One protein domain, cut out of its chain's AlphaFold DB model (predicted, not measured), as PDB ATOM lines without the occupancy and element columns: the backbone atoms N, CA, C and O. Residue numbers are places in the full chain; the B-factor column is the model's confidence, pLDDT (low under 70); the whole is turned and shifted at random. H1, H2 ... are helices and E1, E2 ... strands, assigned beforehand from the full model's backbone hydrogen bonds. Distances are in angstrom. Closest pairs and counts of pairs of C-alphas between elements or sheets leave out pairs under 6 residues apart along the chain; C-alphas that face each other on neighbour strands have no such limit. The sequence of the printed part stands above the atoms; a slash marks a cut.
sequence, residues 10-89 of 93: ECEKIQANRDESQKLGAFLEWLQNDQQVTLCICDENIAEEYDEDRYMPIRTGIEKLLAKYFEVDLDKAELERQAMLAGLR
ATOM      1  N   GLU A  10     167.607 131.245 136.327       94.81
ATOM      2  CA  GLU A  10     166.372 130.668 136.868       94.81
ATOM      3  C   GLU A  10     166.040 131.250 138.250       94.81
ATOM      4  O   GLU A  10     164.884 131.567 138.539       94.81
ATOM      5  N   CYS A  11     167.052 131.500 139.085       92.19
ATOM      6  CA  CYS A  11     166.875 132.215 140.350       92.19
ATOM      7  C   CYS A  11     166.390 133.654 140.142       92.19
ATOM      8  O   CYS A  11     165.557 134.139 140.911       92.19
ATOM      9  N   GLU A  12     166.876 134.335 139.104       93.94
ATOM     10  CA  GLU A  12     166.400 135.672 138.747       93.94
ATOM     11  C   GLU A  12     164.942 135.663 138.301       93.94
ATOM     12  O   GLU A  12     164.181 136.518 138.753       93.94
ATOM     13  N   LYS A  13     164.514 134.681 137.499       93.62
ATOM     14  CA  LYS A  13     163.098 134.523 137.135       93.62
ATOM     15  C   LYS A  13     162.216 134.280 138.359       93.62
ATOM     16  O   LYS A  13     161.153 134.887 138.468       93.62
ATOM     17  N   ILE A  14     162.651 133.431 139.296       93.44
ATOM     18  CA  ILE A  14     161.923 133.204 140.557       93.44
ATOM     19  C   ILE A  14     161.793 134.514 141.333       93.44
ATOM     20  O   ILE A  14     160.716 134.842 141.826       93.44
ATOM     21  N   GLN A  15     162.883 135.274 141.433       95.00
ATOM     22  CA  GLN A  15     162.891 136.525 142.179       95.00
ATOM     23  C   GLN A  15     162.041 137.608 141.501       95.00
ATOM     24  O   GLN A  15     161.331 138.335 142.193       95.00
ATOM     25  N   ALA A  16     162.085 137.704 140.170       95.31
ATOM     26  CA  ALA A  16     161.302 138.655 139.388       95.31
ATOM     27  C   ALA A  16     159.795 138.392 139.509       95.31
ATOM     28  O   ALA A  16     159.014 139.331 139.625       95.31
ATOM     29  N   ASN A  17     159.398 137.118 139.559       95.25
ATOM     30  CA  ASN A  17     157.999 136.699 139.628       95.25
ATOM     31  C   ASN A  17     157.526 136.390 141.059       95.25
ATOM     32  O   ASN A  17     156.462 135.800 141.257       95.25
ATOM     33  N   ARG A  18     158.303 136.758 142.085       95.19
ATOM     34  CA  ARG A  18     158.026 136.397 143.483       95.19
ATOM     35  C   ARG A  18     156.657 136.885 143.957       95.19
ATOM     36  O   ARG A  18     155.888 136.106 144.509       95.19
ATOM     37  N   ASP A  19     156.345 138.154 143.732       97.25
ATOM     38  CA  ASP A  19     155.103 138.744 144.238       97.25
ATOM     39  C   ASP A  19     153.870 138.173 143.523       97.25
ATOM     40  O   ASP A  19     152.834 137.931 144.145       97.25
ATOM     41  N   GLU A  20     153.970 137.928 142.216       97.75
ATOM     42  CA  GLU A  20     152.878 137.348 141.429       97.75
ATOM     43  C   GLU A  20     152.679 135.862 141.732       97.75
ATOM     44  O   GLU A  20     151.548 135.429 141.949       97.75
ATOM     45  N   SER A  21     153.764 135.088 141.828       96.12
ATOM     46  CA  SER A  21     153.710 133.670 142.202       96.12
ATOM     47  C   SER A  21     153.114 133.461 143.592       96.12
ATOM     48  O   SER A  21     152.315 132.546 143.765       96.12
ATOM     49  N   GLN A  22     153.407 134.337 144.557       97.19
ATOM     50  CA  GLN A  22     152.772 134.294 145.876       97.19
ATOM     51  C   GLN A  22     151.263 134.544 145.802       97.19
ATOM     52  O   GLN A  22     150.490 133.801 146.404       97.19
ATOM     53  N   LYS A  23     150.826 135.558 145.043       98.19
ATOM     54  CA  LYS A  23     149.394 135.862 144.877       98.19
ATOM     55  C   LYS A  23     148.648 134.718 144.192       98.19
ATOM     56  O   LYS A  23     147.579 134.328 144.654       98.19
ATOM     57  N   LEU A  24     149.211 134.171 143.113       98.06
ATOM     58  CA  LEU A  24     148.617 133.048 142.385       98.06
ATOM     59  C   LEU A  24     148.634 131.760 143.213       98.06
ATOM     60  O   LEU A  24     147.652 131.025 143.200       98.06
ATOM     61  N   GLY A  25     149.705 131.506 143.968       97.12
ATOM     62  CA  GLY A  25     149.793 130.376 144.889       97.12
ATOM     63  C   GLY A  25     148.704 130.430 145.956       97.12
ATOM     64  O   GLY A  25     147.930 129.487 146.074       97.12
ATOM     65  N   ALA A  26     148.562 131.571 146.638       97.94
ATOM     66  CA  ALA A  26     147.512 131.773 147.635       97.94
ATOM     67  C   ALA A  26     146.102 131.625 147.036       97.94
ATOM     68  O   ALA A  26     145.218 131.039 147.658       97.94
ATOM     69  N   PHE A  27     145.892 132.117 145.811       97.88
ATOM     70  CA  PHE A  27     144.625 131.936 145.106       97.88
ATOM     71  C   PHE A  27     144.333 130.460 144.806       97.88
ATOM     72  O   PHE A  27     143.214 130.007 145.031       97.88
ATOM     73  N   LEU A  28     145.321 129.702 144.324       96.25
ATOM     74  CA  LEU A  28     145.159 128.277 144.026       96.25
ATOM     75  C   LEU A  28     144.939 127.444 145.296       96.25
ATOM     76  O   LEU A  28     144.129 126.520 145.275       96.25
ATOM     77  N   GLU A  29     145.606 127.787 146.399       96.38
ATOM     78  CA  GLU A  29     145.379 127.160 147.705       96.38
ATOM     79  C   GLU A  29     143.953 127.409 148.206       96.38
ATOM     80  O   GLU A  29     143.262 126.460 148.573       96.38
ATOM     81  N   TRP A  30     143.484 128.659 148.164       97.50
ATOM     82  CA  TRP A  30     142.103 129.018 148.500       97.50
ATOM     83  C   TRP A  30     141.092 128.280 147.606       97.50
ATOM     84  O   TRP A  30     140.105 127.720 148.084       97.50
ATOM     85  N   LEU A  31     141.358 128.220 146.298       96.56
ATOM     86  CA  LEU A  31     140.487 127.563 145.324       96.56
ATOM     87  C   LEU A  31     140.320 126.061 145.624       96.56
ATOM     88  O   LEU A  31     139.205 125.539 145.579       96.56
ATOM     89  N   GLN A  32     141.413 125.374 145.957       93.81
ATOM     90  CA  GLN A  32     141.398 123.937 146.242       93.81
ATOM     91  C   GLN A  32     140.830 123.622 147.629       93.81
ATOM     92  O   GLN A  32     140.007 122.717 147.761       93.81
ATOM     93  N   ASN A  33     141.246 124.365 148.656       94.31
ATOM     94  CA  ASN A  33     140.945 124.024 150.046       94.31
ATOM     95  C   ASN A  33     139.606 124.594 150.524       94.31
ATOM     96  O   ASN A  33     138.869 123.902 151.225       94.31
ATOM     97  N   ASP A  34     139.273 125.824 150.122       97.19
ATOM     98  CA  ASP A  34     138.098 126.530 150.642       97.19
ATOM     99  C   ASP A  34     136.903 126.434 149.694       97.19
ATOM    100  O   ASP A  34     135.759 126.382 150.144       97.19
ATOM    101  N   GLN A  35     137.150 126.415 148.380       97.00
ATOM    102  CA  GLN A  35     136.085 126.328 147.372       97.00
ATOM    103  C   GLN A  35     135.844 124.906 146.858       97.00
ATOM    104  O   GLN A  35     134.892 124.693 146.112       97.00
ATOM    105  N   GLN A  36     136.682 123.938 147.250       93.38
ATOM    106  CA  GLN A  36     136.609 122.544 146.789       93.38
ATOM    107  C   GLN A  36     136.650 122.416 145.253       93.38
ATOM    108  O   GLN A  36     136.106 121.473 144.676       93.38
ATOM    109  N   VAL A  37     137.308 123.361 144.573       94.00
ATOM    110  CA  VAL A  37     137.448 123.362 143.115       94.00
ATOM    111  C   VAL A  37     138.747 122.661 142.732       94.00
ATOM    112  O   VAL A  37     139.837 123.040 143.158       94.00
ATOM    113  N   THR A  38     138.633 121.645 141.876       91.06
ATOM    114  CA  THR A  38     139.776 120.894 141.344       91.06
ATOM    115  C   THR A  38     140.012 121.258 139.884       91.06
ATOM    116  O   THR A  38     139.086 121.245 139.075       91.06
ATOM    117  N   LEU A  39     141.261 121.574 139.534       92.06
ATOM    118  CA  LEU A  39     141.652 121.781 138.140       92.06
ATOM    119  C   LEU A  39     141.686 120.434 137.413       92.06
ATOM    120  O   LEU A  39     142.297 119.487 137.908       92.06
ATOM    121  N   CYS A  40     141.092 120.368 136.225       90.75
ATOM    122  CA  CYS A  40     141.039 119.158 135.408       90.75
ATOM    123  C   CYS A  40     141.603 119.409 134.005       90.75
ATOM    124  O   CYS A  40     141.528 120.521 133.485       90.75
ATOM    125  N   ILE A  41     142.141 118.360 133.387       87.69
ATOM    126  CA  ILE A  41     142.392 118.307 131.944       87.69
ATOM    127  C   ILE A  41     141.234 117.602 131.253       87.69
ATOM    128  O   ILE A  41     140.653 116.676 131.814       87.69
ATOM    129  N   CYS A  42     140.921 118.041 130.038       85.62
ATOM    130  CA  CYS A  42     140.030 117.315 129.147       85.62
ATOM    131  C   CYS A  42     140.881 116.425 128.239       85.62
ATOM    132  O   CYS A  42     141.770 116.948 127.567       85.62
ATOM    133  N   ASP A  43     140.631 115.116 128.224       76.00
ATOM    134  CA  ASP A  43     141.267 114.208 127.263       76.00
ATOM    135  C   ASP A  43     140.241 113.763 126.224       76.00
ATOM    136  O   ASP A  43     139.361 112.942 126.485       76.00
ATOM    137  N   GLU A  44     140.349 114.348 125.033       69.88
ATOM    138  CA  GLU A  44     139.462 114.058 123.907       69.88
ATOM    139  C   GLU A  44     139.593 112.606 123.418       69.88
ATOM    140  O   GLU A  44     138.653 112.092 122.821       69.88
ATOM    141  N   ASN A  45     140.700 111.914 123.726       69.38
ATOM    142  CA  ASN A  45     140.928 110.527 123.306       69.38
ATOM    143  C   ASN A  45     140.312 109.496 124.262       69.38
ATOM    144  O   ASN A  45     140.195 108.328 123.906       69.38
ATOM    145  N   ILE A  46     139.933 109.906 125.477       62.16
ATOM    146  CA  ILE A  46     139.282 109.033 126.472       62.16
ATOM    147  C   ILE A  46     137.750 109.086 126.323       62.16
ATOM    148  O   ILE A  46     137.033 108.207 126.797       62.16
ATOM    149  N   ALA A  47     137.240 110.084 125.592       56.12
ATOM    150  CA  ALA A  47     135.817 110.355 125.419       56.12
ATOM    151  C   ALA A  47     135.055 109.338 124.545       56.12
ATOM    152  O   ALA A  47     133.827 109.394 124.516       56.12
ATOM    153  N   GLU A  48     135.741 108.455 123.809       55.78
ATOM    154  CA  GLU A  48     135.079 107.506 122.899       55.78
ATOM    155  C   GLU A  48     134.581 106.228 123.593       55.78
ATOM    156  O   GLU A  48     133.661 105.591 123.085       55.78
ATOM    157  N   GLU A  49     135.149 105.849 124.745       55.81
ATOM    158  CA  GLU A  49     134.882 104.534 125.357       55.81
ATOM    159  C   GLU A  49     133.949 104.594 126.582       55.81
ATOM    160  O   GLU A  49     133.263 103.616 126.879       55.81
ATOM    161  N   TYR A  50     133.849 105.747 127.257       55.59
ATOM    162  CA  TYR A  50     132.980 105.940 128.422       55.59
ATOM    163  C   TYR A  50     132.350 107.341 128.406       55.59
ATOM    164  O   TYR A  50     133.049 108.350 128.425       55.59
ATOM    165  N   ASP A  51     131.018 107.394 128.393       56.75
ATOM    166  CA  ASP A  51     130.202 108.610 128.217       56.75
ATOM    167  C   ASP A  51     130.283 109.602 129.401       56.75
ATOM    168  O   ASP A  51     129.686 110.676 129.355       56.75
ATOM    169  N   GLU A  52     130.999 109.270 130.484       60.09
ATOM    170  CA  GLU A  52     130.781 109.942 131.772       60.09
ATOM    171  C   GLU A  52     131.914 110.847 132.275       60.09
ATOM    172  O   GLU A  52     131.585 111.820 132.939       60.09
ATOM    173  N   ASP A  53     133.193 110.694 131.902       62.94
ATOM    174  CA  ASP A  53     134.242 111.566 132.471       62.94
ATOM    175  C   ASP A  53     135.332 111.980 131.472       62.94
ATOM    176  O   ASP A  53     136.445 111.459 131.449       62.94
ATOM    177  N   ARG A  54     135.043 113.021 130.677       73.94
ATOM    178  CA  ARG A  54     136.058 113.699 129.837       73.94
ATOM    179  C   ARG A  54     137.102 114.458 130.655       73.94
ATOM    180  O   ARG A  54     138.132 114.849 130.109       73.94
ATOM    181  N   TYR A  55     136.830 114.704 131.936       82.44
ATOM    182  CA  TYR A  55     137.653 115.532 132.807       82.44
ATOM    183  C   TYR A  55     138.430 114.685 133.811       82.44
ATOM    184  O   TYR A  55     137.852 114.051 134.687       82.44
ATOM    185  N   MET A  56     139.758 114.746 133.741       86.38
ATOM    186  CA  MET A  56     140.641 114.106 134.713       86.38
ATOM    187  C   MET A  56     141.305 115.150 135.615       86.38
ATOM    188  O   MET A  56     141.866 116.122 135.101       86.38
ATOM    189  N   PRO A  57     141.305 114.965 136.948       89.62
ATOM    190  CA  PRO A  57     141.911 115.920 137.865       89.62
ATOM    191  C   PRO A  57     143.426 116.006 137.666       89.62
ATOM    192  O   PRO A  57     144.133 114.996 137.586       89.62
ATOM    193  N   ILE A  58     143.943 117.231 137.650       90.88
ATOM    194  CA  ILE A  58     145.376 117.502 137.617       90.88
ATOM    195  C   ILE A  58     145.945 117.231 139.008       90.88
ATOM    196  O   ILE A  58     145.615 117.907 139.977       90.88
ATOM    197  N   ARG A  59     146.859 116.262 139.096       88.56
ATOM    198  CA  ARG A  59     147.598 115.938 140.333       88.56
ATOM    199  C   ARG A  59     148.919 116.706 140.471       88.56
ATOM    200  O   ARG A  59     149.716 116.429 141.364       88.56
ATOM    201  N   THR A  60     149.180 117.646 139.567       92.44
ATOM    202  CA  THR A  60     150.355 118.521 139.603       92.44
ATOM    203  C   THR A  60     150.224 119.519 140.751       92.44
ATOM    204  O   THR A  60     149.239 120.248 140.823       92.44
ATOM    205  N   GLY A  61     151.225 119.575 141.631       93.75
ATOM    206  CA  GLY A  61     151.255 120.537 142.736       93.75
ATOM    207  C   GLY A  61     151.374 121.991 142.266       93.75
ATOM    208  O   GLY A  61     151.914 122.262 141.190       93.75
ATOM    209  N   ILE A  62     150.913 122.923 143.108       95.62
ATOM    210  CA  ILE A  62     150.883 124.372 142.835       95.62
ATOM    211  C   ILE A  62     152.259 124.895 142.407       95.62
ATOM    212  O   ILE A  62     152.357 125.587 141.401       95.62
ATOM    213  N   GLU A  63     153.331 124.497 143.093       95.50
ATOM    214  CA  GLU A  63     154.701 124.908 142.757       95.50
ATOM    215  C   GLU A  63     155.079 124.563 141.308       95.50
ATOM    216  O   GLU A  63     155.603 125.404 140.584       95.50
ATOM    217  N   LYS A  64     154.748 123.352 140.844       95.81
ATOM    218  CA  LYS A  64     155.033 122.917 139.468       95.81
ATOM    219  C   LYS A  64     154.165 123.644 138.441       95.81
ATOM    220  O   LYS A  64     154.628 123.904 137.333       95.81
ATOM    221  N   LEU A  65     152.920 123.975 138.793       95.75
ATOM    222  CA  LEU A  65     152.041 124.778 137.938       95.75
ATOM    223  C   LEU A  65     152.581 126.201 137.780       95.75
ATOM    224  O   LEU A  65     152.675 126.691 136.657       95.75
ATOM    225  N   LEU A  66     152.990 126.831 138.882       97.06
ATOM    226  CA  LEU A  66     153.577 128.170 138.870       97.06
ATOM    227  C   LEU A  66     154.919 128.183 138.132       97.06
ATOM    228  O   LEU A  66     155.137 129.054 137.298       97.06
ATOM    229  N   ALA A  67     155.784 127.193 138.363       96.94
ATOM    230  CA  ALA A  67     157.048 127.066 137.642       96.94
ATOM    231  C   ALA A  67     156.828 126.960 136.129       96.94
ATOM    232  O   ALA A  67     157.482 127.657 135.359       96.94
ATOM    233  N   LYS A  68     155.845 126.161 135.692       95.88
ATOM    234  CA  LYS A  68     155.475 126.072 134.276       95.88
ATOM    235  C   LYS A  68     154.924 127.397 133.736       95.88
ATOM    236  O   LYS A  68     155.276 127.774 132.627       95.88
ATOM    237  N   TYR A  69     154.073 128.083 134.499       96.69
ATOM    238  CA  TYR A  69     153.477 129.362 134.101       96.69
ATOM    239  C   TYR A  69     154.522 130.476 133.927       96.69
ATOM    240  O   TYR A  69     154.450 131.230 132.965       96.69
ATOM    241  N   PHE A  70     155.510 130.549 134.822       96.88
ATOM    242  CA  PHE A  70     156.594 131.538 134.770       96.88
ATOM    243  C   PHE A  70     157.831 131.066 133.989       96.88
ATOM    244  O   PHE A  70     158.857 131.746 134.009       96.88
ATOM    245  N   GLU A  71     157.752 129.906 133.329       96.81
ATOM    246  CA  GLU A  71     158.849 129.308 132.553       96.81
ATOM    247  C   GLU A  71     160.158 129.173 133.358       96.81
ATOM    248  O   GLU A  71     161.259 129.478 132.883       96.81
ATOM    249  N   VAL A  72     160.009 128.716 134.605       96.31
ATOM    250  CA  VAL A  72     161.093 128.448 135.553       96.31
ATOM    251  C   VAL A  72     161.415 126.958 135.586       96.31
ATOM    252  O   VAL A  72     160.545 126.117 135.822       96.31
ATOM    253  N   ASP A  73     162.695 126.637 135.436       96.06
ATOM    254  CA  ASP A  73     163.242 125.300 135.652       96.06
ATOM    255  C   ASP A  73     163.700 125.158 137.114       96.06
ATOM    256  O   ASP A  73     164.734 125.692 137.527       96.06
ATOM    257  N   LEU A  74     162.898 124.454 137.922       93.19
ATOM    258  CA  LEU A  74     163.146 124.297 139.360       93.19
ATOM    259  C   LEU A  74     164.441 123.528 139.663       93.19
ATOM    260  O   LEU A  74     165.105 123.842 140.653       93.19
ATOM    261  N   ASP A  75     164.819 122.569 138.815       95.44
ATOM    262  CA  ASP A  75     166.030 121.770 139.010       95.44
ATOM    263  C   ASP A  75     167.274 122.627 138.751       95.44
ATOM    264  O   ASP A  75     168.220 122.633 139.546       95.44
ATOM    265  N   LYS A  76     167.257 123.434 137.683       94.94
ATOM    266  CA  LYS A  76     168.325 124.411 137.419       94.94
ATOM    267  C   LYS A  76     168.405 125.485 138.496       94.94
ATOM    268  O   LYS A  76     169.508 125.806 138.932       94.94
ATOM    269  N   ALA A  77     167.271 125.999 138.969       93.50
ATOM    270  CA  ALA A  77     167.251 126.976 140.053       93.50
ATOM    271  C   ALA A  77     167.890 126.425 141.339       93.50
ATOM    272  O   ALA A  77     168.605 127.143 142.038       93.50
ATOM    273  N   GLU A  78     167.674 125.147 141.659       94.75
ATOM    274  CA  GLU A  78     168.327 124.511 142.805       94.75
ATOM    275  C   GLU A  78     169.842 124.367 142.603       94.75
ATOM    276  O   GLU A  78     170.615 124.712 143.499       94.75
ATOM    277  N   LEU A  79     170.291 123.954 141.414       94.31
ATOM    278  CA  LEU A  79     171.721 123.907 141.085       94.31
ATOM    279  C   LEU A  79     172.383 125.290 141.193       94.31
ATOM    280  O   LEU A  79     173.484 125.420 141.734       94.31
ATOM    281  N   GLU A  80     171.706 126.340 140.729       93.50
ATOM    282  CA  GLU A  80     172.165 127.724 140.860       93.50
ATOM    283  C   GLU A  80     172.283 128.156 142.331       93.50
ATOM    284  O   GLU A  80     173.306 128.731 142.715       93.50
ATOM    285  N   ARG A  81     171.297 127.836 143.185       92.50
ATOM    286  CA  ARG A  81     171.371 128.100 144.639       92.50
ATOM    287  C   ARG A  81     172.548 127.390 145.290       92.50
ATOM    288  O   ARG A  81     173.269 127.997 146.083       92.50
ATOM    289  N   GLN A  82     172.772 126.126 144.945       92.81
ATOM    290  CA  GLN A  82     173.902 125.358 145.463       92.81
ATOM    291  C   GLN A  82     175.240 125.971 145.040       92.81
ATOM    292  O   GLN A  82     176.143 126.100 145.870       92.81
ATOM    293  N   ALA A  83     175.357 126.421 143.787       90.31
ATOM    294  CA  ALA A  83     176.545 127.113 143.294       90.31
ATOM    295  C   ALA A  83     176.799 128.437 144.041       90.31
ATOM    296  O   ALA A  83     177.936 128.707 144.438       90.31
ATOM    297  N   MET A  84     175.751 129.229 144.305       89.25
ATOM    298  CA  MET A  84     175.852 130.449 145.118       89.25
ATOM    299  C   MET A  84     176.361 130.148 146.537       89.25
ATOM    300  O   MET A  84     177.290 130.799 147.018       89.25
ATOM    301  N   LEU A  85     175.806 129.123 147.194       89.56
ATOM    302  CA  LEU A  85     176.233 128.704 148.534       89.56
ATOM    303  C   LEU A  85     177.679 128.191 148.559       89.56
ATOM    304  O   LEU A  85     178.414 128.475 149.507       89.56
ATOM    305  N   ALA A  86     178.105 127.453 147.533       89.06
ATOM    306  CA  ALA A  86     179.478 126.973 147.413       89.06
ATOM    307  C   ALA A  86     180.480 128.133 147.284       89.06
ATOM    308  O   ALA A  86     181.502 128.133 147.974       89.06
ATOM    309  N   GLY A  87     180.163 129.152 146.477       84.88
ATOM    310  CA  GLY A  87     180.993 130.354 146.340       84.88
ATOM    311  C   GLY A  87     181.132 131.142 147.648       84.88
ATOM    312  O   GLY A  87     182.229 131.571 148.000       84.88
ATOM    313  N   LEU A  88     180.049 131.269 148.423       85.00
ATOM    314  CA  LEU A  88     180.086 131.923 149.739       85.00
ATOM    315  C   LEU A  88     180.951 131.165 150.754       85.00
ATOM    316  O   LEU A  88     181.615 131.784 151.581       85.00
ATOM    317  N   ARG A  89     180.969 129.828 150.693       83.31
ATOM    318  CA  ARG A  89     181.791 128.995 151.584       83.31
ATOM    319  C   ARG A  89     183.282 129.084 151.267       83.31
ATOM    320  O   ARG A  89     184.078 129.071 152.194       83.31
TER     321      ARG A  89
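AT A GLANCE: This is residues 10 to 89 of the 93 residues of an uncharacterized protein of marine sediment metagenome (UniProt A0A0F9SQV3). This is a thin row of parts: H3 packs on H2 in the middle, the E1 and E2 hairpin lies toward one end, and H4 packs on H1 with residues 74 to 81, its residues 82 to 89 sticking out at the other end. The printed part has 80 residues, mostly helix, with four named helices and two antiparallel strands, in the order H1, H2, E1, E2, H3, H4. It is only just extended, close to loose, with radius of gyration of the C-alphas 17.5 A and spans of 60 by 28 by 17 A.

IN THESE COORDINATES: Find C-alpha 10 at (166.372, 130.668, 136.868), where H1, residues 10 to 16, begins. Next come H2, residues 18 to 33, 22.1 A long, E1, 40 to 42, E2, 55 to 57, and H3, 62 to 69. H4, residues 74 to 89, runs 22.8 A to C-alpha 89 at (181.791, 128.995, 151.584).

HOW THE PARTS SIT: H1 touches H4 about perpendicular, at 86 degrees; the closest C-alphas, of Glu 10 and Ala 77, are 5.0 A apart. H2 touches H3 at a steep tilt of 50 degrees, closest at C-alphas 21 and 66, 6.4 A. In the E1 and E2 hairpin, N 41 and O 56 are within hydrogen-bond range at 2.8 A. Every O i to N i+4 pair in H1, H2, H3 and H4 is within range.

THE WHOLE: The printed part has no cut. The E1 to E2 link is long, and residues 44 to 53 have pLDDT under 70.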